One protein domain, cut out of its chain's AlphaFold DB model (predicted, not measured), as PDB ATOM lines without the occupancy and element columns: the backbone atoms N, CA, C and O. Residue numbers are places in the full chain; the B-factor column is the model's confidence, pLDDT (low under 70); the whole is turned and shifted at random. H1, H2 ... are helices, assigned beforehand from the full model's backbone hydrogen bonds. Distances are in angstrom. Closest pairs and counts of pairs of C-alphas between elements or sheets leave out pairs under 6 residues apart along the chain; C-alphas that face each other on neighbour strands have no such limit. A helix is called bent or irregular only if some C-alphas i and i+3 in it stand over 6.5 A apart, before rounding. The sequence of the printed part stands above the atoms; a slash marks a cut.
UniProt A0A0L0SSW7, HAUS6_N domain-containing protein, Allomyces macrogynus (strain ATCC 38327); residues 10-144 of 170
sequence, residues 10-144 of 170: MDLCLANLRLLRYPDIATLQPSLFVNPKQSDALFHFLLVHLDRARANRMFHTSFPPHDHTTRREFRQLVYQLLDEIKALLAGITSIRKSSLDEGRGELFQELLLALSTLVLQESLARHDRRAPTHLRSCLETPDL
ATOM      1  N   MET A  10     136.237 156.963 110.953       81.56
ATOM      2  CA  MET A  10     136.195 156.816 109.507       81.56
ATOM      3  C   MET A  10     137.135 157.759 108.769       81.56
ATOM      4  O   MET A  10     137.697 157.348 107.758       81.56
ATOM      5  N   ASP A  11     137.386 158.966 109.273       81.06
ATOM      6  CA  ASP A  11     138.388 159.858 108.681       81.06
ATOM      7  C   ASP A  11     139.792 159.249 108.769       81.06
ATOM      8  O   ASP A  11     140.556 159.308 107.803       81.06
ATOM      9  N   LEU A  12     140.108 158.595 109.893       82.50
ATOM     10  CA  LEU A  12     141.358 157.848 110.066       82.50
ATOM     11  C   LEU A  12     141.425 156.636 109.130       82.50
ATOM     12  O   LEU A  12     142.442 156.420 108.471       82.50
ATOM     13  N   CYS A  13     140.333 155.877 109.011       85.75
ATOM     14  CA  CYS A  13     140.255 154.740 108.092       85.75
ATOM     15  C   CYS A  13     140.466 155.188 106.635       85.75
ATOM     16  O   CYS A  13     141.284 154.619 105.911       85.75
ATOM     17  N   LEU A  14     139.806 156.271 106.212       84.19
ATOM     18  CA  LEU A  14     139.981 156.855 104.883       84.19
ATOM     19  C   LEU A  14     141.407 157.374 104.671       84.19
ATOM     20  O   LEU A  14     141.948 157.222 103.578       84.19
ATOM     21  N   ALA A  15     142.048 157.959 105.685       85.12
ATOM     22  CA  ALA A  15     143.455 158.349 105.605       85.12
ATOM     23  C   ALA A  15     144.370 157.135 105.355       85.12
ATOM     24  O   ALA A  15     145.202 157.177 104.446       85.12
ATOM     25  N   ASN A  16     144.162 156.027 106.076       86.69
ATOM     26  CA  ASN A  16     144.903 154.783 105.854       86.69
ATOM     27  C   ASN A  16     144.679 154.234 104.439       86.69
ATOM     28  O   ASN A  16     145.636 153.879 103.752       86.69
ATOM     29  N   LEU A  17     143.432 154.214 103.963       87.94
ATOM     30  CA  LEU A  17     143.097 153.760 102.611       87.94
ATOM     31  C   LEU A  17     143.743 154.636 101.522       87.94
ATOM     32  O   LEU A  17     144.162 154.109 100.491       87.94
ATOM     33  N   ARG A  18     143.882 155.953 101.750       84.12
ATOM     34  CA  ARG A  18     144.605 156.863 100.835       84.12
ATOM     35  C   ARG A  18     146.081 156.502 100.756       84.12
ATOM     36  O   ARG A  18     146.620 156.407  99.657       84.12
ATOM     37  N   LEU A  19     146.712 156.246 101.901       83.25
ATOM     38  CA  LEU A  19     148.111 155.813 101.971       83.25
ATOM     39  C   LEU A  19     148.330 154.445 101.313       83.25
ATOM     40  O   LEU A  19     149.331 154.241 100.631       83.25
ATOM     41  N   LEU A  20     147.362 153.538 101.449       84.19
ATOM     42  CA  LEU A  20     147.349 152.238 100.775       84.19
ATOM     43  C   LEU A  20     147.012 152.325  99.279       84.19
ATOM     44  O   LEU A  20     147.064 151.311  98.592       84.19
ATOM     45  N   ARG A  21     146.705 153.520  98.753       86.00
ATOM     46  CA  ARG A  21     146.330 153.760  97.350       86.00
ATOM     47  C   ARG A  21     145.083 152.974  96.923       86.00
ATOM     48  O   ARG A  21     145.054 152.403  95.833       86.00
ATOM     49  N   TYR A  22     144.055 152.957  97.774       82.31
ATOM     50  CA  TYR A  22     142.760 152.363  97.434       82.31
ATOM     51  C   TYR A  22     142.195 152.977  96.136       82.31
ATOM     52  O   TYR A  22     142.137 154.211  96.033       82.31
ATOM     53  N   PRO A  23     141.792 152.158  95.144       74.12
ATOM     54  CA  PRO A  23     141.200 152.663  93.908       74.12
ATOM     55  C   PRO A  23     139.876 153.372  94.218       74.12
ATOM     56  O   PRO A  23     139.127 152.940  95.083       74.12
ATOM     57  N   ASP A  24     139.584 154.481  93.541       69.88
ATOM     58  CA  ASP A  24     138.325 155.230  93.700       69.88
ATOM     59  C   ASP A  24     138.096 155.874  95.076       69.88
ATOM     60  O   ASP A  24     136.965 156.193  95.441       69.88
ATOM     61  N   ILE A  25     139.161 156.162  95.831       71.56
ATOM     62  CA  ILE A  25     139.045 156.822  97.142       71.56
ATOM     63  C   ILE A  25     138.317 158.174  97.105       71.56
ATOM     64  O   ILE A  25     137.699 158.567  98.090       71.56
ATOM     65  N   ALA A  26     138.349 158.877  95.968       66.12
ATOM     66  CA  ALA A  26     137.612 160.126  95.770       66.12
ATOM     67  C   ALA A  26     136.086 159.936  95.834       66.12
ATOM     68  O   ALA A  26     135.354 160.875  96.134       66.12
ATOM     69  N   THR A  27     135.612 158.714  95.579       67.31
ATOM     70  CA  THR A  27     134.194 158.348  95.627       67.31
ATOM     71  C   THR A  27     133.763 157.798  96.984       67.31
ATOM     72  O   THR A  27     132.569 157.667  97.218       67.31
ATOM     73  N   LEU A  28     134.699 157.507  97.897       69.25
ATOM     74  CA  LEU A  28     134.388 157.023  99.242       69.25
ATOM     75  C   LEU A  28     133.990 158.186 100.158       69.25
ATOM     76  O   LEU A  28     134.822 158.974 100.599       69.25
ATOM     77  N   GLN A  29     132.703 158.253 100.485       63.28
ATOM     78  CA  GLN A  29     132.156 159.123 101.523       63.28
ATOM     79  C   GLN A  29     132.004 158.329 102.830       63.28
ATOM     80  O   GLN A  29     131.692 157.138 102.786       63.28
ATOM     81  N   PRO A  30     132.139 158.957 104.009       60.47
ATOM     82  CA  PRO A  30     131.907 158.288 105.294       60.47
ATOM     83  C   PRO A  30     130.512 157.643 105.410       60.47
ATOM     84  O   PRO A  30     130.348 156.624 106.076       60.47
ATOM     85  N   SER A  31     129.512 158.196 104.715       60.59
ATOM     86  CA  SER A  31     128.129 157.700 104.655       60.59
ATOM     87  C   SER A  31     127.906 156.531 103.682       60.59
ATOM     88  O   SER A  31     126.832 155.933 103.684       60.59
ATOM     89  N   LEU A  32     128.894 156.179 102.852       55.28
ATOM     90  CA  LEU A  32     128.729 155.220 101.755       55.28
ATOM     91  C   LEU A  32     128.880 153.747 102.159       55.28
ATOM     92  O   LEU A  32     128.431 152.864 101.433       55.28
ATOM     93  N   PHE A  33     129.398 153.458 103.355       60.94
ATOM     94  CA  PHE A  33     129.554 152.080 103.847       60.94
ATOM     95  C   PHE A  33     128.218 151.342 104.053       60.94
ATOM     96  O   PHE A  33     128.214 150.125 104.211       60.94
ATOM     97  N   VAL A  34     127.084 152.043 103.931       62.22
ATOM     98  CA  VAL A  34     125.741 151.451 103.804       62.22
ATOM     99  C   VAL A  34     125.625 150.550 102.561       62.22
ATOM    100  O   VAL A  34     124.793 149.647 102.535       62.22
ATOM    101  N   ASN A  35     126.454 150.754 101.529       77.88
ATOM    102  CA  ASN A  35     126.455 149.912 100.339       77.88
ATOM    103  C   ASN A  35     127.274 148.621 100.570       77.88
ATOM    104  O   ASN A  35     128.506 148.678 100.668       77.88
ATOM    105  N   PRO A  36     126.636 147.433 100.571       80.19
ATOM    106  CA  PRO A  36     127.324 146.169 100.822       80.19
ATOM    107  C   PRO A  36     128.407 145.866  99.780       80.19
ATOM    108  O   PRO A  36     129.442 145.312 100.131       80.19
ATOM    109  N   LYS A  37     128.231 146.297  98.520       84.00
ATOM    110  CA  LYS A  37     129.235 146.078  97.463       84.00
ATOM    111  C   LYS A  37     130.538 146.828  97.737       84.00
ATOM    112  O   LYS A  37     131.612 146.329  97.422       84.00
ATOM    113  N   GLN A  38     130.449 148.026  98.312       84.19
ATOM    114  CA  GLN A  38     131.630 148.830  98.621       84.19
ATOM    115  C   GLN A  38     132.381 148.263  99.820       84.19
ATOM    116  O   GLN A  38     133.600 148.134  99.765       84.19
ATOM    117  N   SER A  39     131.668 147.856 100.876       86.19
ATOM    118  CA  SER A  39     132.313 147.178 102.004       86.19
ATOM    119  C   SER A  39     132.907 145.822 101.602       86.19
ATOM    120  O   SER A  39     133.998 145.497 102.065       86.19
ATOM    121  N   ASP A  40     132.272 145.074 100.688       90.25
ATOM    122  CA  ASP A  40     132.849 143.849 100.115       90.25
ATOM    123  C   ASP A  40     134.187 144.143  99.410       90.25
ATOM    124  O   ASP A  40     135.201 143.493  99.678       90.25
ATOM    125  N   ALA A  41     134.206 145.161  98.542       89.88
ATOM    126  CA  ALA A  41     135.403 145.575  97.810       89.88
ATOM    127  C   ALA A  41     136.535 146.041  98.739       89.88
ATOM    128  O   ALA A  41     137.699 145.721  98.502       89.88
ATOM    129  N   LEU A  42     136.198 146.744  99.820       90.12
ATOM    130  CA  LEU A  42     137.153 147.195 100.829       90.12
ATOM    131  C   LEU A  42     137.789 146.038 101.594       90.12
ATOM    132  O   LEU A  42     139.013 146.006 101.724       90.12
ATOM    133  N   PHE A  43     136.995 145.073 102.068       92.38
ATOM    134  CA  PHE A  43     137.552 143.885 102.716       92.38
ATOM    135  C   PHE A  43     138.454 143.120 101.763       92.38
ATOM    136  O   PHE A  43     139.583 142.798 102.125       92.38
ATOM    137  N   HIS A  44     137.998 142.886 100.534       93.81
ATOM    138  CA  HIS A  44     138.816 142.221  99.531       93.81
ATOM    139  C   HIS A  44     140.139 142.970  99.304       93.81
ATOM    140  O   HIS A  44     141.206 142.367  99.381       93.81
ATOM    141  N   PHE A  45     140.097 144.291  99.113       92.69
ATOM    142  CA  PHE A  45     141.293 145.114  98.934       92.69
ATOM    143  C   PHE A  45     142.270 145.008 100.113       92.69
ATOM    144  O   PHE A  45     143.463 144.774  99.895       92.69
ATOM    145  N   LEU A  46     141.780 145.178 101.344       92.56
ATOM    146  CA  LEU A  46     142.604 145.164 102.555       92.56
ATOM    147  C   LEU A  46     143.237 143.787 102.777       92.56
ATOM    148  O   LEU A  46     144.431 143.690 103.056       92.56
ATOM    149  N   LEU A  47     142.467 142.716 102.590       92.38
ATOM    150  CA  LEU A  47     142.934 141.345 102.795       92.38
ATOM    151  C   LEU A  47     143.904 140.896 101.692       92.38
ATOM    152  O   LEU A  47     144.880 140.207 101.986       92.38
ATOM    153  N   VAL A  48     143.714 141.349 100.447       89.31
ATOM    154  CA  VAL A  48     144.693 141.159  99.361       89.31
ATOM    155  C   VAL A  48     146.001 141.902  99.647       89.31
ATOM    156  O   VAL A  48     147.074 141.370  99.358       89.31
ATOM    157  N   HIS A  49     145.942 143.107 100.224       87.50
ATOM    158  CA  HIS A  49     147.144 143.841 100.636       87.50
ATOM    159  C   HIS A  49     147.859 143.178 101.814       87.50
ATOM    160  O   HIS A  49     149.088 143.224 101.895       87.50
ATOM    161  N   LEU A  50     147.112 142.537 102.714       87.56
ATOM    162  CA  LEU A  50     147.691 141.781 103.814       87.56
ATOM    163  C   LEU A  50     148.457 140.557 103.288       87.56
ATOM    164  O   LEU A  50     149.670 140.463 103.486       87.56
ATOM    165  N   ASP A  51     147.772 139.677 102.553       86.88
ATOM    166  CA  ASP A  51     148.340 138.481 101.926       86.88
ATOM    167  C   ASP A  51     147.591 138.131 100.631       86.88
ATOM    168  O   ASP A  51     146.544 137.475 100.621       86.88
ATOM    169  N   ARG A  52     148.184 138.528  99.502       86.62
ATOM    170  CA  ARG A  52     147.627 138.302  98.166       86.62
ATOM    171  C   ARG A  52     147.449 136.824  97.825       86.62
ATOM    172  O   ARG A  52     146.455 136.465  97.199       86.62
ATOM    173  N   ALA A  53     148.407 135.971  98.186       85.31
ATOM    174  CA  ALA A  53     148.352 134.552  97.840       85.31
ATOM    175  C   ALA A  53     147.212 133.863  98.589       85.31
ATOM    176  O   ALA A  53     146.461 133.078  98.006       85.31
ATOM    177  N   ARG A  54     147.054 134.190  99.872       87.44
ATOM    178  CA  ARG A  54     145.966 133.667 100.687       87.44
ATOM    179  C   ARG A  54     144.605 134.188 100.232       87.44
ATOM    180  O   ARG A  54     143.710 133.373 100.020       87.44
ATOM    181  N   ALA A  55     144.469 135.497 100.026       88.56
ATOM    182  CA  ALA A  55     143.222 136.108  99.575       88.56
ATOM    183  C   ALA A  55     142.756 135.530  98.229       88.56
ATOM    184  O   ALA A  55     141.595 135.156  98.099       88.56
ATOM    185  N   ASN A  56     143.670 135.349  97.268       88.69
ATOM    186  CA  ASN A  56     143.341 134.730  95.985       88.69
ATOM    187  C   ASN A  56     142.819 133.299  96.152       88.69
ATOM    188  O   ASN A  56     141.836 132.947  95.520       88.69
ATOM    189  N   ARG A  57     143.430 132.471  97.011       90.00
ATOM    190  CA  ARG A  57     142.931 131.105  97.249       90.00
ATOM    191  C   ARG A  57     141.545 131.106  97.890       90.00
ATOM    192  O   ARG A  57     140.681 130.344  97.469       90.00
ATOM    193  N   MET A  58     141.334 131.962  98.889       91.00
ATOM    194  CA  MET A  58     140.078 132.002  99.640       91.00
ATOM    195  C   MET A  58     138.924 132.575  98.813       91.00
ATOM    196  O   MET A  58     137.842 132.002  98.813       91.00
ATOM    197  N   PHE A  59     139.141 133.676  98.093       92.75
ATOM    198  CA  PHE A  59     138.056 134.441  97.474       92.75
ATOM    199  C   PHE A  59     137.850 134.168  95.976       92.75
ATOM    200  O   PHE A  59     136.948 134.764  95.393       92.75
ATOM    201  N   HIS A  60     138.633 133.282  95.340       88.50
ATOM    202  CA  HIS A  60     138.578 133.086  93.878       88.50
ATOM    203  C   HIS A  60     137.186 132.755  93.316       88.50
ATOM    204  O   HIS A  60     136.889 133.143  92.192       88.50
ATOM    205  N   THR A  61     136.344 132.042  94.069       88.88
ATOM    206  CA  THR A  61     134.980 131.665  93.657       88.88
ATOM    207  C   THR A  61     133.909 132.642  94.118       88.88
ATOM    208  O   THR A  61     132.808 132.633  93.576       88.88
ATOM    209  N   SER A  62     134.202 133.467  95.125       90.19
ATOM    210  CA  SER A  62     133.203 134.265  95.843       90.19
ATOM    211  C   SER A  62     133.343 135.774  95.626       90.19
ATOM    212  O   SER A  62     132.448 136.526  96.016       90.19
ATOM    213  N   PHE A  63     134.419 136.232  94.974       91.06
ATOM    214  CA  PHE A  63     134.642 137.641  94.662       91.06
ATOM    215  C   PHE A  63     134.892 137.889  93.158       91.06
ATOM    216  O   PHE A  63     135.722 137.204  92.562       91.06
ATOM    217  N   PRO A  64     134.258 138.911  92.547       90.12
ATOM    218  CA  PRO A  64     133.261 139.803  93.142       90.12
ATOM    219  C   PRO A  64     131.908 139.092  93.348       90.12
ATOM    220  O   PRO A  64     131.521 138.271  92.519       90.12
ATOM    221  N   PRO A  65     131.166 139.380  94.431       88.62
ATOM    222  CA  PRO A  65     129.866 138.761  94.665       88.62
ATOM    223  C   PRO A  65     128.783 139.394  93.779       88.62
ATOM    224  O   PRO A  65     128.548 140.608  93.819       88.62
ATOM    225  N   HIS A  66     128.091 138.561  93.000       88.44
ATOM    226  CA  HIS A  66     127.065 138.995  92.040       88.44
ATOM    227  C   HIS A  66     125.644 138.788  92.569       88.44
ATOM    228  O   HIS A  66     124.739 139.552  92.232       88.44
ATOM    229  N   ASP A  67     125.455 137.794  93.434       89.88
ATOM    230  CA  ASP A  67     124.174 137.414  94.017       89.88
ATOM    231  C   ASP A  67     124.263 137.328  95.552       89.88
ATOM    232  O   ASP A  67     125.313 137.527  96.171       89.88
ATOM    233  N   HIS A  68     123.125 137.071  96.194       88.00
ATOM    234  CA  HIS A  68     123.061 136.978  97.652       88.00
ATOM    235  C   HIS A  68     123.858 135.778  98.193       88.00
ATOM    236  O   HIS A  68     124.460 135.864  99.264       88.00
ATOM    237  N   THR A  69     123.883 134.669  97.451       90.50
ATOM    238  CA  THR A  69     124.572 133.434  97.844       90.50
ATOM    239  C   THR A  69     126.086 133.631  97.873       90.50
ATOM    240  O   THR A  69     126.699 133.420  98.919       90.50
ATOM    241  N   THR A  70     126.676 134.129  96.780       91.75
ATOM    242  CA  THR A  70     128.119 134.414  96.692       91.75
ATOM    243  C   THR A  70     128.545 135.485  97.688       91.75
ATOM    244  O   THR A  70     129.600 135.358  98.304       91.75
ATOM    245  N   ARG A  71     127.709 136.503  97.947       90.69
ATOM    246  CA  ARG A  71     128.005 137.499  98.990       90.69
ATOM    247  C   ARG A  71     128.056 136.880 100.383       90.69
ATOM    248  O   ARG A  71     128.957 137.196 101.157       90.69
ATOM    249  N   ARG A  72     127.102 136.008 100.718       91.12
ATOM    250  CA  ARG A  72     127.081 135.316 102.013       91.12
ATOM    251  C   ARG A  72     128.319 134.437 102.187       91.12
ATOM    252  O   ARG A  72     128.899 134.419 103.270       91.12
ATOM    253  N   GLU A  73     128.721 133.731 101.135       93.50
ATOM    254  CA  GLU A  73     129.948 132.932 101.119       93.50
ATOM    255  C   GLU A  73     131.193 133.812 101.306       93.50
ATOM    256  O   GLU A  73     132.003 133.552 102.195       93.50
ATOM    257  N   PHE A  74     131.298 134.911 100.557       94.69
ATOM    258  CA  PHE A  74     132.382 135.882 100.697       94.69
ATOM    259  C   PHE A  74     132.480 136.432 102.129       94.69
ATOM    260  O   PHE A  74     133.542 136.373 102.747       94.69
ATOM    261  N   ARG A  75     131.366 136.902 102.707       93.00
ATOM    262  CA  ARG A  75     131.318 137.430 104.085       93.00
ATOM    263  C   ARG A  75     131.676 136.374 105.126       93.00
ATOM    264  O   ARG A  75     132.340 136.695 106.109       93.00
ATOM    265  N   GLN A  76     131.292 135.118 104.904       94.25
ATOM    266  CA  GLN A  76     131.683 134.004 105.765       94.25
ATOM    267  C   GLN A  76     133.203 133.785 105.750       94.25
ATOM    268  O   GLN A  76     133.799 133.608 106.812       94.25
ATOM    269  N   LEU A  77     133.832 133.827 104.574       95.06
ATOM    270  CA  LEU A  77     135.283 133.680 104.429       95.06
ATOM    271  C   LEU A  77     136.041 134.877 105.020       95.06
ATOM    272  O   LEU A  77     137.061 134.694 105.683       95.06
ATOM    273  N   VAL A  78     135.526 136.097 104.833       94.75
ATOM    274  CA  VAL A  78     136.053 137.310 105.481       94.75
ATOM    275  C   VAL A  78     135.988 137.169 106.998       94.75
ATOM    276  O   VAL A  78     136.987 137.406 107.668       94.75
ATOM    277  N   TYR A  79     134.849 136.734 107.543       94.69
ATOM    278  CA  TYR A  79     134.697 136.510 108.980       94.69
ATOM    279  C   TYR A  79     135.712 135.496 109.519       94.69
ATOM    280  O   TYR A  79     136.359 135.774 110.522       94.69
ATOM    281  N   GLN A  80     135.886 134.357 108.842       92.19
ATOM    282  CA  GLN A  80     136.866 133.339 109.239       92.19
ATOM    283  C   GLN A  80     138.287 133.907 109.273       92.19
ATOM    284  O   GLN A  80     138.987 133.748 110.267       92.19
ATOM    285  N   LEU A  81     138.689 134.629 108.223       92.06
ATOM    286  CA  LEU A  81     140.020 135.228 108.166       92.06
ATOM    287  C   LEU A  81     140.221 136.288 109.254       92.06
ATOM    288  O   LEU A  81     141.281 136.342 109.869       92.06
ATOM    289  N   LEU A  82     139.205 137.115 109.504       91.38
ATOM    290  CA  LEU A  82     139.236 138.128 110.552       91.38
ATOM    291  C   LEU A  82     139.310 137.513 111.953       91.38
ATOM    292  O   LEU A  82     140.046 138.028 112.790       91.38
ATOM    293  N   ASP A  83     138.589 136.419 112.209       89.38
ATOM    294  CA  ASP A  83     138.634 135.722 113.497       89.38
ATOM    295  C   ASP A  83     140.008 135.085 113.761       89.38
ATOM    296  O   ASP A  83     140.478 135.093 114.897       89.38
ATOM    297  N   GLU A  84     140.694 134.610 112.718       88.62
ATOM    298  CA  GLU A  84     142.071 134.123 112.835       88.62
ATOM    299  C   GLU A  84     143.066 135.240 113.167       88.62
ATOM    300  O   GLU A  84     143.933 135.065 114.024       88.62
ATOM    301  N   ILE A  85     142.953 136.399 112.505       86.25
ATOM    302  CA  ILE A  85     143.888 137.519 112.704       86.25
ATOM    303  C   ILE A  85     143.462 138.469 113.826       86.25
ATOM    304  O   ILE A  85     144.132 139.475 114.049       86.25
ATOM    305  N   LYS A  86     142.377 138.176 114.557       84.31
ATOM    306  CA  LYS A  86     141.804 139.086 115.564       84.31
ATOM    307  C   LYS A  86     142.803 139.525 116.632       84.31
ATOM    308  O   LYS A  86     142.756 140.665 117.065       84.31
ATOM    309  N   ALA A  87     143.744 138.656 117.005       79.44
ATOM    310  CA  ALA A  87     144.787 138.971 117.982       79.44
ATOM    311  C   ALA A  87     145.758 140.070 117.505       79.44
ATOM    312  O   ALA A  87     146.421 140.701 118.322       79.44
ATOM    313  N   LEU A  88     145.836 140.304 116.191       83.44
ATOM    314  CA  LEU A  88     146.644 141.356 115.572       83.44
ATOM    315  C   LEU A  88     145.868 142.674 115.418       83.44
ATOM    316  O   LEU A  88     146.463 143.714 115.146       83.44
ATOM    317  N   LEU A  89     144.540 142.646 115.564       79.75
ATOM    318  CA  LEU A  89     143.685 143.818 115.411       79.75
ATOM    319  C   LEU A  89     143.638 144.594 116.730       79.75
ATOM    320  O   LEU A  89     142.890 144.260 117.651       79.75
ATOM    321  N   ALA A  90     144.448 145.648 116.820       74.44
ATOM    322  CA  ALA A  90     144.519 146.494 118.007       74.44
ATOM    323  C   ALA A  90     143.130 147.025 118.408       74.44
ATOM    324  O   ALA A  90     142.419 147.615 117.598       74.44
ATOM    325  N   GLY A  91     142.758 146.819 119.673       72.19
ATOM    326  CA  GLY A  91     141.489 147.298 120.231       72.19
ATOM    327  C   GLY A  91     140.256 146.452 119.888       72.19
ATOM    328  O   GLY A  91     139.193 146.712 120.444       72.19
ATOM    329  N   ILE A  92     140.374 145.414 119.051       77.62
ATOM    330  CA  ILE A  92     139.248 144.540 118.694       77.62
ATOM    331  C   ILE A  92     139.273 143.277 119.557       77.62
ATOM    332  O   ILE A  92     140.054 142.357 119.335       77.62
ATOM    333  N   THR A  93     138.389 143.215 120.552       63.12
ATOM    334  CA  THR A  93     138.292 142.071 121.478       63.12
ATOM    335  C   THR A  93     137.377 140.959 120.970       63.12
ATOM    336  O   THR A  93     137.563 139.793 121.312       63.12
ATOM    337  N   SER A  94     136.383 141.296 120.143       78.81
ATOM    338  CA  SER A  94     135.483 140.322 119.526       78.81
ATOM    339  C   SER A  94     134.973 140.818 118.180       78.81
ATOM    340  O   SER A  94     134.698 142.003 118.005       78.81
ATOM    341  N   ILE A  95     134.819 139.894 117.232       85.38
ATOM    342  CA  ILE A  95     134.268 140.173 115.907       85.38
ATOM    343  C   ILE A  95     132.917 139.478 115.833       85.38
ATOM    344  O   ILE A  95     132.826 138.253 115.926       85.38
ATOM    345  N   ARG A  96     131.845 140.259 115.693       85.12
ATOM    346  CA  ARG A  96     130.494 139.722 115.520       85.12
ATOM    347  C   ARG A  96     130.189 139.598 114.040       85.12
ATOM    348  O   ARG A  96     130.282 140.572 113.296       85.12
ATOM    349  N   LYS A  97     129.762 138.407 113.623       84.81
ATOM    350  CA  LYS A  97     129.374 138.152 112.233       84.81
ATOM    351  C   LYS A  97     128.245 139.078 111.763       84.81
ATOM    352  O   LYS A  97     128.318 139.598 110.659       84.81
ATOM    353  N   SER A  98     127.267 139.367 112.623       84.62
ATOM    354  CA  SER A  98     126.179 140.302 112.302       84.62
ATOM    355  C   SER A  98     126.683 141.707 111.960       84.62
ATOM    356  O   SER A  98     126.176 142.321 111.034       84.62
ATOM    357  N   SER A  99     127.736 142.193 112.628       83.00
ATOM    358  CA  SER A  99     128.340 143.495 112.317       83.00
ATOM    359  C   SER A  99     128.964 143.521 110.920       83.00
ATOM    360  O   SER A  99     128.906 144.542 110.239       83.00
ATOM    361  N   LEU A 100     129.526 142.394 110.468       83.94
ATOM    362  CA  LEU A 100     130.001 142.248 109.093       83.94
ATOM    363  C   LEU A 100     128.840 142.167 108.105       83.94
ATOM    364  O   LEU A 100     128.920 142.800 107.059       83.94
ATOM    365  N   ASP A 101     127.782 141.418 108.411       83.31
ATOM    366  CA  ASP A 101     126.638 141.250 107.507       83.31
ATOM    367  C   ASP A 101     125.841 142.559 107.337       83.31
ATOM    368  O   ASP A 101     125.391 142.877 106.236       83.31
ATOM    369  N   GLU A 102     125.716 143.356 108.400       82.00
ATOM    370  CA  GLU A 102     125.031 144.653 108.381       82.00
ATOM    371  C   GLU A 102     125.856 145.767 107.720       82.00
ATOM    372  O   GLU A 102     125.284 146.727 107.201       82.00
ATOM    373  N   GLY A 103     127.192 145.666 107.746       80.81
ATOM    374  CA  GLY A 103     128.101 146.614 107.092       80.81
ATOM    375  C   GLY A 103     128.060 148.043 107.649       80.81
ATOM    376  O   GLY A 103     128.463 148.980 106.963       80.81
ATOM    377  N   ARG A 104     127.541 148.242 108.865       81.25
ATOM    378  CA  ARG A 104     127.317 149.564 109.467       81.25
ATOM    379  C   ARG A 104     127.464 149.533 110.989       81.25
ATOM    380  O   ARG A 104     127.503 148.468 111.596       81.25
ATOM    381  N   GLY A 105     127.491 150.720 111.592       81.69
ATOM    382  CA  GLY A 105     127.619 150.910 113.040       81.69
ATOM    383  C   GLY A 105     129.067 151.067 113.508       81.69
ATOM    384  O   GLY A 105     130.006 150.797 112.763       81.69
ATOM    385  N   GLU A 106     129.245 151.516 114.747       83.06
ATOM    386  CA  GLU A 106     130.554 151.892 115.305       83.06
ATOM    387  C   GLU A 106     131.543 150.721 115.317       83.06
ATOM    388  O   GLU A 106     132.646 150.853 114.799       83.06
ATOM    389  N   LEU A 107     131.114 149.536 115.762       84.50
ATOM    390  CA  LEU A 107     131.958 148.331 115.777       84.50
ATOM    391  C   LEU A 107     132.473 147.943 114.385       84.50
ATOM    392  O   LEU A 107     133.592 147.457 114.232       84.50
ATOM    393  N   PHE A 108     131.655 148.150 113.351       86.88
ATOM    394  CA  PHE A 108     132.062 147.894 111.973       86.88
ATOM    395  C   PHE A 108     133.128 148.898 111.512       86.88
ATOM    396  O   PHE A 108     134.099 148.523 110.855       86.88
ATOM    397  N   GLN A 109     132.970 150.168 111.887       86.31
ATOM    398  CA  GLN A 109     133.931 151.228 111.582       86.31
ATOM    399  C   GLN A 109     135.263 151.017 112.310       86.31
ATOM    400  O   GLN A 109     136.322 151.135 111.694       86.31
ATOM    401  N   GLU A 110     135.222 150.653 113.591       86.44
ATOM    402  CA  GLU A 110     136.405 150.313 114.388       86.44
ATOM    403  C   GLU A 110     137.155 149.120 113.799       86.44
ATOM    404  O   GLU A 110     138.376 149.166 113.662       86.44
ATOM    405  N   LEU A 111     136.433 148.083 113.369       88.88
ATOM    406  CA  LEU A 111     137.026 146.924 112.708       88.88
ATOM    407  C   LEU A 111     137.739 147.306 111.404       88.88
ATOM    408  O   LEU A 111     138.861 146.858 111.161       88.88
ATOM    409  N   LEU A 112     137.119 148.147 110.572       89.44
ATOM    410  CA  LEU A 112     137.751 148.647 109.349       89.44
ATOM    411  C   LEU A 112     138.979 149.513 109.649       89.44
ATOM    412  O   LEU A 112     139.988 149.410 108.948       89.44
ATOM    413  N   LEU A 113     138.925 150.346 110.690       88.31
ATOM    414  CA  LEU A 113     140.077 151.131 111.119       88.31
ATOM    415  C   LEU A 113     141.213 150.223 111.606       88.31
ATOM    416  O   LEU A 113     142.347 150.385 111.157       88.31
ATOM    417  N   ALA A 114     140.923 149.251 112.471       87.12
ATOM    418  CA  ALA A 114     141.914 148.311 112.987       87.12
ATOM    419  C   ALA A 114     142.562 147.509 111.849       87.12
ATOM    420  O   ALA A 114     143.787 147.426 111.766       87.12
ATOM    421  N   LEU A 115     141.751 146.997 110.917       90.94
ATOM    422  CA  LEU A 115     142.244 146.247 109.765       90.94
ATOM    423  C   LEU A 115     143.075 147.124 108.821       90.94
ATOM    424  O   LEU A 115     144.172 146.733 108.436       90.94
ATOM    425  N   SER A 116     142.589 148.313 108.453       90.81
ATOM    426  CA  SER A 116     143.339 149.228 107.578       90.81
ATOM    427  C   SER A 116     144.654 149.690 108.208       90.81
ATOM    428  O   SER A 116     145.651 149.822 107.501       90.81
ATOM    429  N   THR A 117     144.678 149.871 109.530       87.69
ATOM    430  CA  THR A 117     145.886 150.219 110.286       87.69
ATOM    431  C   THR A 117     146.890 149.072 110.272       87.69
ATOM    432  O   THR A 117     148.048 149.298 109.929       87.69
ATOM    433  N   LEU A 118     146.450 147.841 110.562       85.75
ATOM    434  CA  LEU A 118     147.297 146.647 110.494       85.75
ATOM    435  C   LEU A 118     147.907 146.483 109.095       85.75
ATOM    436  O   LEU A 118     149.114 146.310 108.947       85.75
ATOM    437  N   VAL A 119     147.081 146.592 108.050       89.56
ATOM    438  CA  VAL A 119     147.529 146.466 106.656       89.56
ATOM    439  C   VAL A 119     148.536 147.558 106.291       89.56
ATOM    440  O   VAL A 119     149.529 147.273 105.619       89.56
ATOM    441  N   LEU A 120     148.317 148.795 106.744       86.31
ATOM    442  CA  LEU A 120     149.257 149.894 106.537       86.31
ATOM    443  C   LEU A 120     150.591 149.638 107.246       86.31
ATOM    444  O   LEU A 120     151.635 149.785 106.616       86.31
ATOM    445  N   GLN A 121     150.570 149.204 108.507       81.94
ATOM    446  CA  GLN A 121     151.778 148.858 109.260       81.94
ATOM    447  C   GLN A 121     152.576 147.744 108.572       81.94
ATOM    448  O   GLN A 121     153.780 147.885 108.369       81.94
ATOM    449  N   GLU A 122     151.906 146.681 108.128       80.62
ATOM    450  CA  GLU A 122     152.538 145.580 107.394       80.62
ATOM    451  C   GLU A 122     153.071 146.005 106.021       80.62
ATOM    452  O   GLU A 122     154.093 145.501 105.546       80.62
ATOM    453  N   SER A 123     152.389 146.931 105.344       80.75
ATOM    454  CA  SER A 123     152.875 147.510 104.091       80.75
ATOM    455  C   SER A 123     154.159 148.311 104.325       80.75
ATOM    456  O   SER A 123     155.166 148.080 103.655       80.75
ATOM    457  N   LEU A 124     154.162 149.184 105.337       77.25
ATOM    458  CA  LEU A 124     155.323 149.991 105.715       77.25
ATOM    459  C   LEU A 124     156.504 149.117 106.145       77.25
ATOM    460  O   LEU A 124     157.596 149.276 105.608       77.25
ATOM    461  N   ALA A 125     156.282 148.111 106.993       73.12
ATOM    462  CA  ALA A 125     157.328 147.180 107.413       73.12
ATOM    463  C   ALA A 125     157.939 146.408 106.228       73.12
ATOM    464  O   ALA A 125     159.146 146.159 106.181       73.12
ATOM    465  N   ARG A 126     157.128 146.040 105.225       70.38
ATOM    466  CA  ARG A 126     157.614 145.422 103.979       70.38
ATOM    467  C   ARG A 126     158.420 146.396 103.122       70.38
ATOM    468  O   ARG A 126     159.404 145.975 102.505       70.38
ATOM    469  N   HIS A 127     158.036 147.670 103.096       63.25
ATOM    470  CA  HIS A 127     158.800 148.727 102.443       63.25
ATOM    471  C   HIS A 127     160.129 148.993 103.153       63.25
ATOM    472  O   HIS A 127     161.149 149.014 102.474       63.25
ATOM    473  N   ASP A 128     160.163 149.058 104.484       56.47
ATOM    474  CA  ASP A 128     161.394 149.221 105.269       56.47
ATOM    475  C   ASP A 128     162.341 148.033 105.116       56.47
ATOM    476  O   ASP A 128     163.561 148.189 105.045       56.47
ATOM    477  N   ARG A 129     161.796 146.818 104.962       49.25
ATOM    478  CA  ARG A 129     162.619 145.634 104.686       49.25
ATOM    479  C   ARG A 129     163.316 145.675 103.329       49.25
ATOM    480  O   ARG A 129     164.370 145.053 103.168       49.25
ATOM    481  N   ARG A 130     162.732 146.398 102.374       49.56
ATOM    482  CA  ARG A 130     163.279 146.662 101.038       49.56
ATOM    483  C   ARG A 130     163.990 148.013 100.948       49.56
ATOM    484  O   ARG A 130     164.640 148.273  99.939       49.56
ATOM    485  N   ALA A 131     163.875 148.855 101.973       39.50
ATOM    486  CA  ALA A 131     164.545 150.133 102.034       39.50
ATOM    487  C   ALA A 131     166.050 149.887 102.199       39.50
ATOM    488  O   ALA A 131     166.461 149.015 102.980       39.50
ATOM    489  N   PRO A 132     166.885 150.615 101.446       39.53
ATOM    490  CA  PRO A 132     168.319 150.466 101.560       39.53
ATOM    491  C   PRO A 132     168.763 150.839 102.986       39.53
ATOM    492  O   PRO A 132     168.151 151.679 103.650       39.53
ATOM    493  N   THR A 133     169.796 150.150 103.478       43.38
ATOM    494  CA  THR A 133     170.176 149.977 104.897       43.38
ATOM    495  C   THR A 133     170.272 151.275 105.716       43.38
ATOM    496  O   THR A 133     170.123 151.254 106.931       43.38
ATOM    497  N   HIS A 134     170.452 152.414 105.050       39.69
ATOM    498  CA  HIS A 134     170.533 153.761 105.623       39.69
ATOM    499  C   HIS A 134     169.190 154.350 106.102       39.69
ATOM    500  O   HIS A 134     169.196 155.255 106.930       39.69
ATOM    501  N   LEU A 135     168.037 153.859 105.627       37.72
ATOM    502  CA  LEU A 135     166.718 154.293 106.129       37.72
ATOM    503  C   LEU A 135     166.260 153.486 107.353       37.72
ATOM    504  O   LEU A 135     165.567 154.020 108.216       37.72
ATOM    505  N   ARG A 136     166.715 152.232 107.473       37.12
ATOM    506  CA  ARG A 136     166.457 151.359 108.631       37.12
ATOM    507  C   ARG A 136     167.071 151.896 109.923       37.12
ATOM    508  O   ARG A 136     166.402 151.916 110.949       37.12
ATOM    509  N   SER A 137     168.289 152.437 109.863       37.88
ATOM    510  CA  SER A 137     168.955 153.056 111.020       37.88
ATOM    511  C   SER A 137     168.213 154.274 111.589       37.88
ATOM    512  O   SER A 137     168.425 154.630 112.743       37.88
ATOM    513  N   CYS A 138     167.325 154.902 110.810       40.31
ATOM    514  CA  CYS A 138     166.493 156.025 111.261       40.31
ATOM    515  C   CYS A 138     165.197 155.582 111.964       40.31
ATOM    516  O   CYS A 138     164.558 156.402 112.620       40.31
ATOM    517  N   LEU A 139     164.799 154.316 111.806       40.34
ATOM    518  CA  LEU A 139     163.575 153.735 112.368       40.34
ATOM    519  C   LEU A 139     163.852 152.845 113.588       40.34
ATOM    520  O   LEU A 139     162.958 152.627 114.398       40.34
ATOM    521  N   GLU A 140     165.090 152.364 113.734       37.84
ATOM    522  CA  GLU A 140     165.505 151.414 114.775       37.84
ATOM    523  C   GLU A 140     166.166 152.053 116.012       37.84
ATOM    524  O   GLU A 140     166.690 151.329 116.854       37.84
ATOM    525  N   THR A 141     166.139 153.379 116.204       38.44
ATOM    526  CA  THR A 141     166.518 153.930 117.520       38.44
ATOM    527  C   THR A 141     165.433 153.579 118.548       38.44
ATOM    528  O   THR A 141     164.303 154.053 118.399       38.44
ATOM    529  N   PRO A 142     165.742 152.791 119.598       39.62
ATOM    530  CA  PRO A 142     164.765 152.156 120.487       39.62
ATOM    531  C   PRO A 142     164.181 153.102 121.546       39.62
ATOM    532  O   PRO A 142     163.605 152.655 122.532       39.62
ATOM    533  N   ASP A 143     164.290 154.411 121.337       40.31
ATOM    534  CA  ASP A 143     163.677 155.423 122.189       40.31
ATOM    535  C   ASP A 143     162.458 156.006 121.459       40.31
ATOM    536  O   ASP A 143     162.432 157.155 121.015       40.31
ATOM    537  N   LEU A 144     161.433 155.163 121.265       42.97
ATOM    538  CA  LEU A 144     160.106 155.576 120.790       42.97
ATOM    539  C   LEU A 144     159.326 156.280 121.916       42.97
ATOM    540  O   LEU A 144     158.161 155.997 122.188       42.97
TER     541      LEU A 144
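AT A GLANCE: This is residues 10 to 144 of the 170 residues of the protein "HAUS6_N domain-containing protein" of Allomyces macrogynus (strain ATCC 38327) (UniProt A0A0L0SSW7). A body of helices is built around H2, with H3 and H4 on one side of it and the long helix H6 on the other, where H1 packs alongside H6. The far end of H6 runs out of this body and leads to short H7 and a tail; residues 129 to 135, of which 133 to 135 belong to H7, stick out free, and this arm makes much of the length. The printed part has 135 residues with seven named helices, H1 to H7 in order along the chain, and no named strand; the class is all helix. The whole is compact, with a radius of gyration of the C-alphas of 15.9 A, but elongated, spanning 51 by 31 by 30 A.

IN THESE COORDINATES: H1 takes residues 10 to 19, from C-alpha 10 at (136.195, 156.816, 109.507). H2 takes residues 36 to 50 and is 21.0 A long from first to last C-alpha, and H3 takes residues 52 to 59. H4, residues 68 to 88, measures 29.9 A; it has a kink of 31 degrees near residue 82 and is irregular, with C-alphas 84 and 87 lying 7.6 A apart. H5 takes residues 97 to 102. H6, residues 106 to 130, is the longest at 36.1 A, starting at C-alpha 106 at (130.554, 151.892, 115.305). H7 takes residues 133 to 136 and ends at C-alpha 136 at (166.457, 151.359, 108.631).

HOW THE PARTS SIT: H6 is the hub, touching four other helices. With residues 109 to 120 alone it touches H1, at a shallow tilt of 23 degrees, the same way; the closest C-alphas are those of Cys 13 and Leu 113, 4.7 A apart. It touches H2 at a shallow tilt of 29 degrees, the same way, closest at the C-alphas of Leu 50 and Val 119, 5.5 A. H2 and H3 form a helical hairpin, at a tilt of 36 degrees, only just steep, with the C-alphas of Val 48 and Ala 55 closest at 5.3 A. H3 and H4, also a hairpin, only just touch, with 3 pairs of C-alphas within 8 A, the closest those of Phe 59 and Phe 74 at 6.7 A. H4 touches H5 at a steep tilt of 51 degrees, closest at the C-alphas of Tyr 79 and Lys 97, 6.5 A. H5 and H6 touch only at the corner, and only just, with 3 pairs of C-alphas within 8 A, the closest those of Ser 99 and Phe 108 at 5.8 A. H6 and H7 likewise touch only at the corner, and only just, with 3 such pairs, the closest those of Asp 128 and Arg 136 at 6.4 A. H1 and H2 are apart, as are, among others, H1 and H4. Every O i to N i+4 pair is within hydrogen-bond range in H1, H2, H3, H5 and H6, against 15 of 17 in H4, and H7 is too short for such a pair.

THE WHOLE: The two C-alphas farthest apart, those of Asp 67 and Asp 143, are 51.8 A apart. The printed part has no cut. The link from H1 to H2, residues 20 to 35, is long. The mean pLDDT of the printed part is 78.6, and it is under 70 at residues 24, 26 to 34, 93 and 127 to 144.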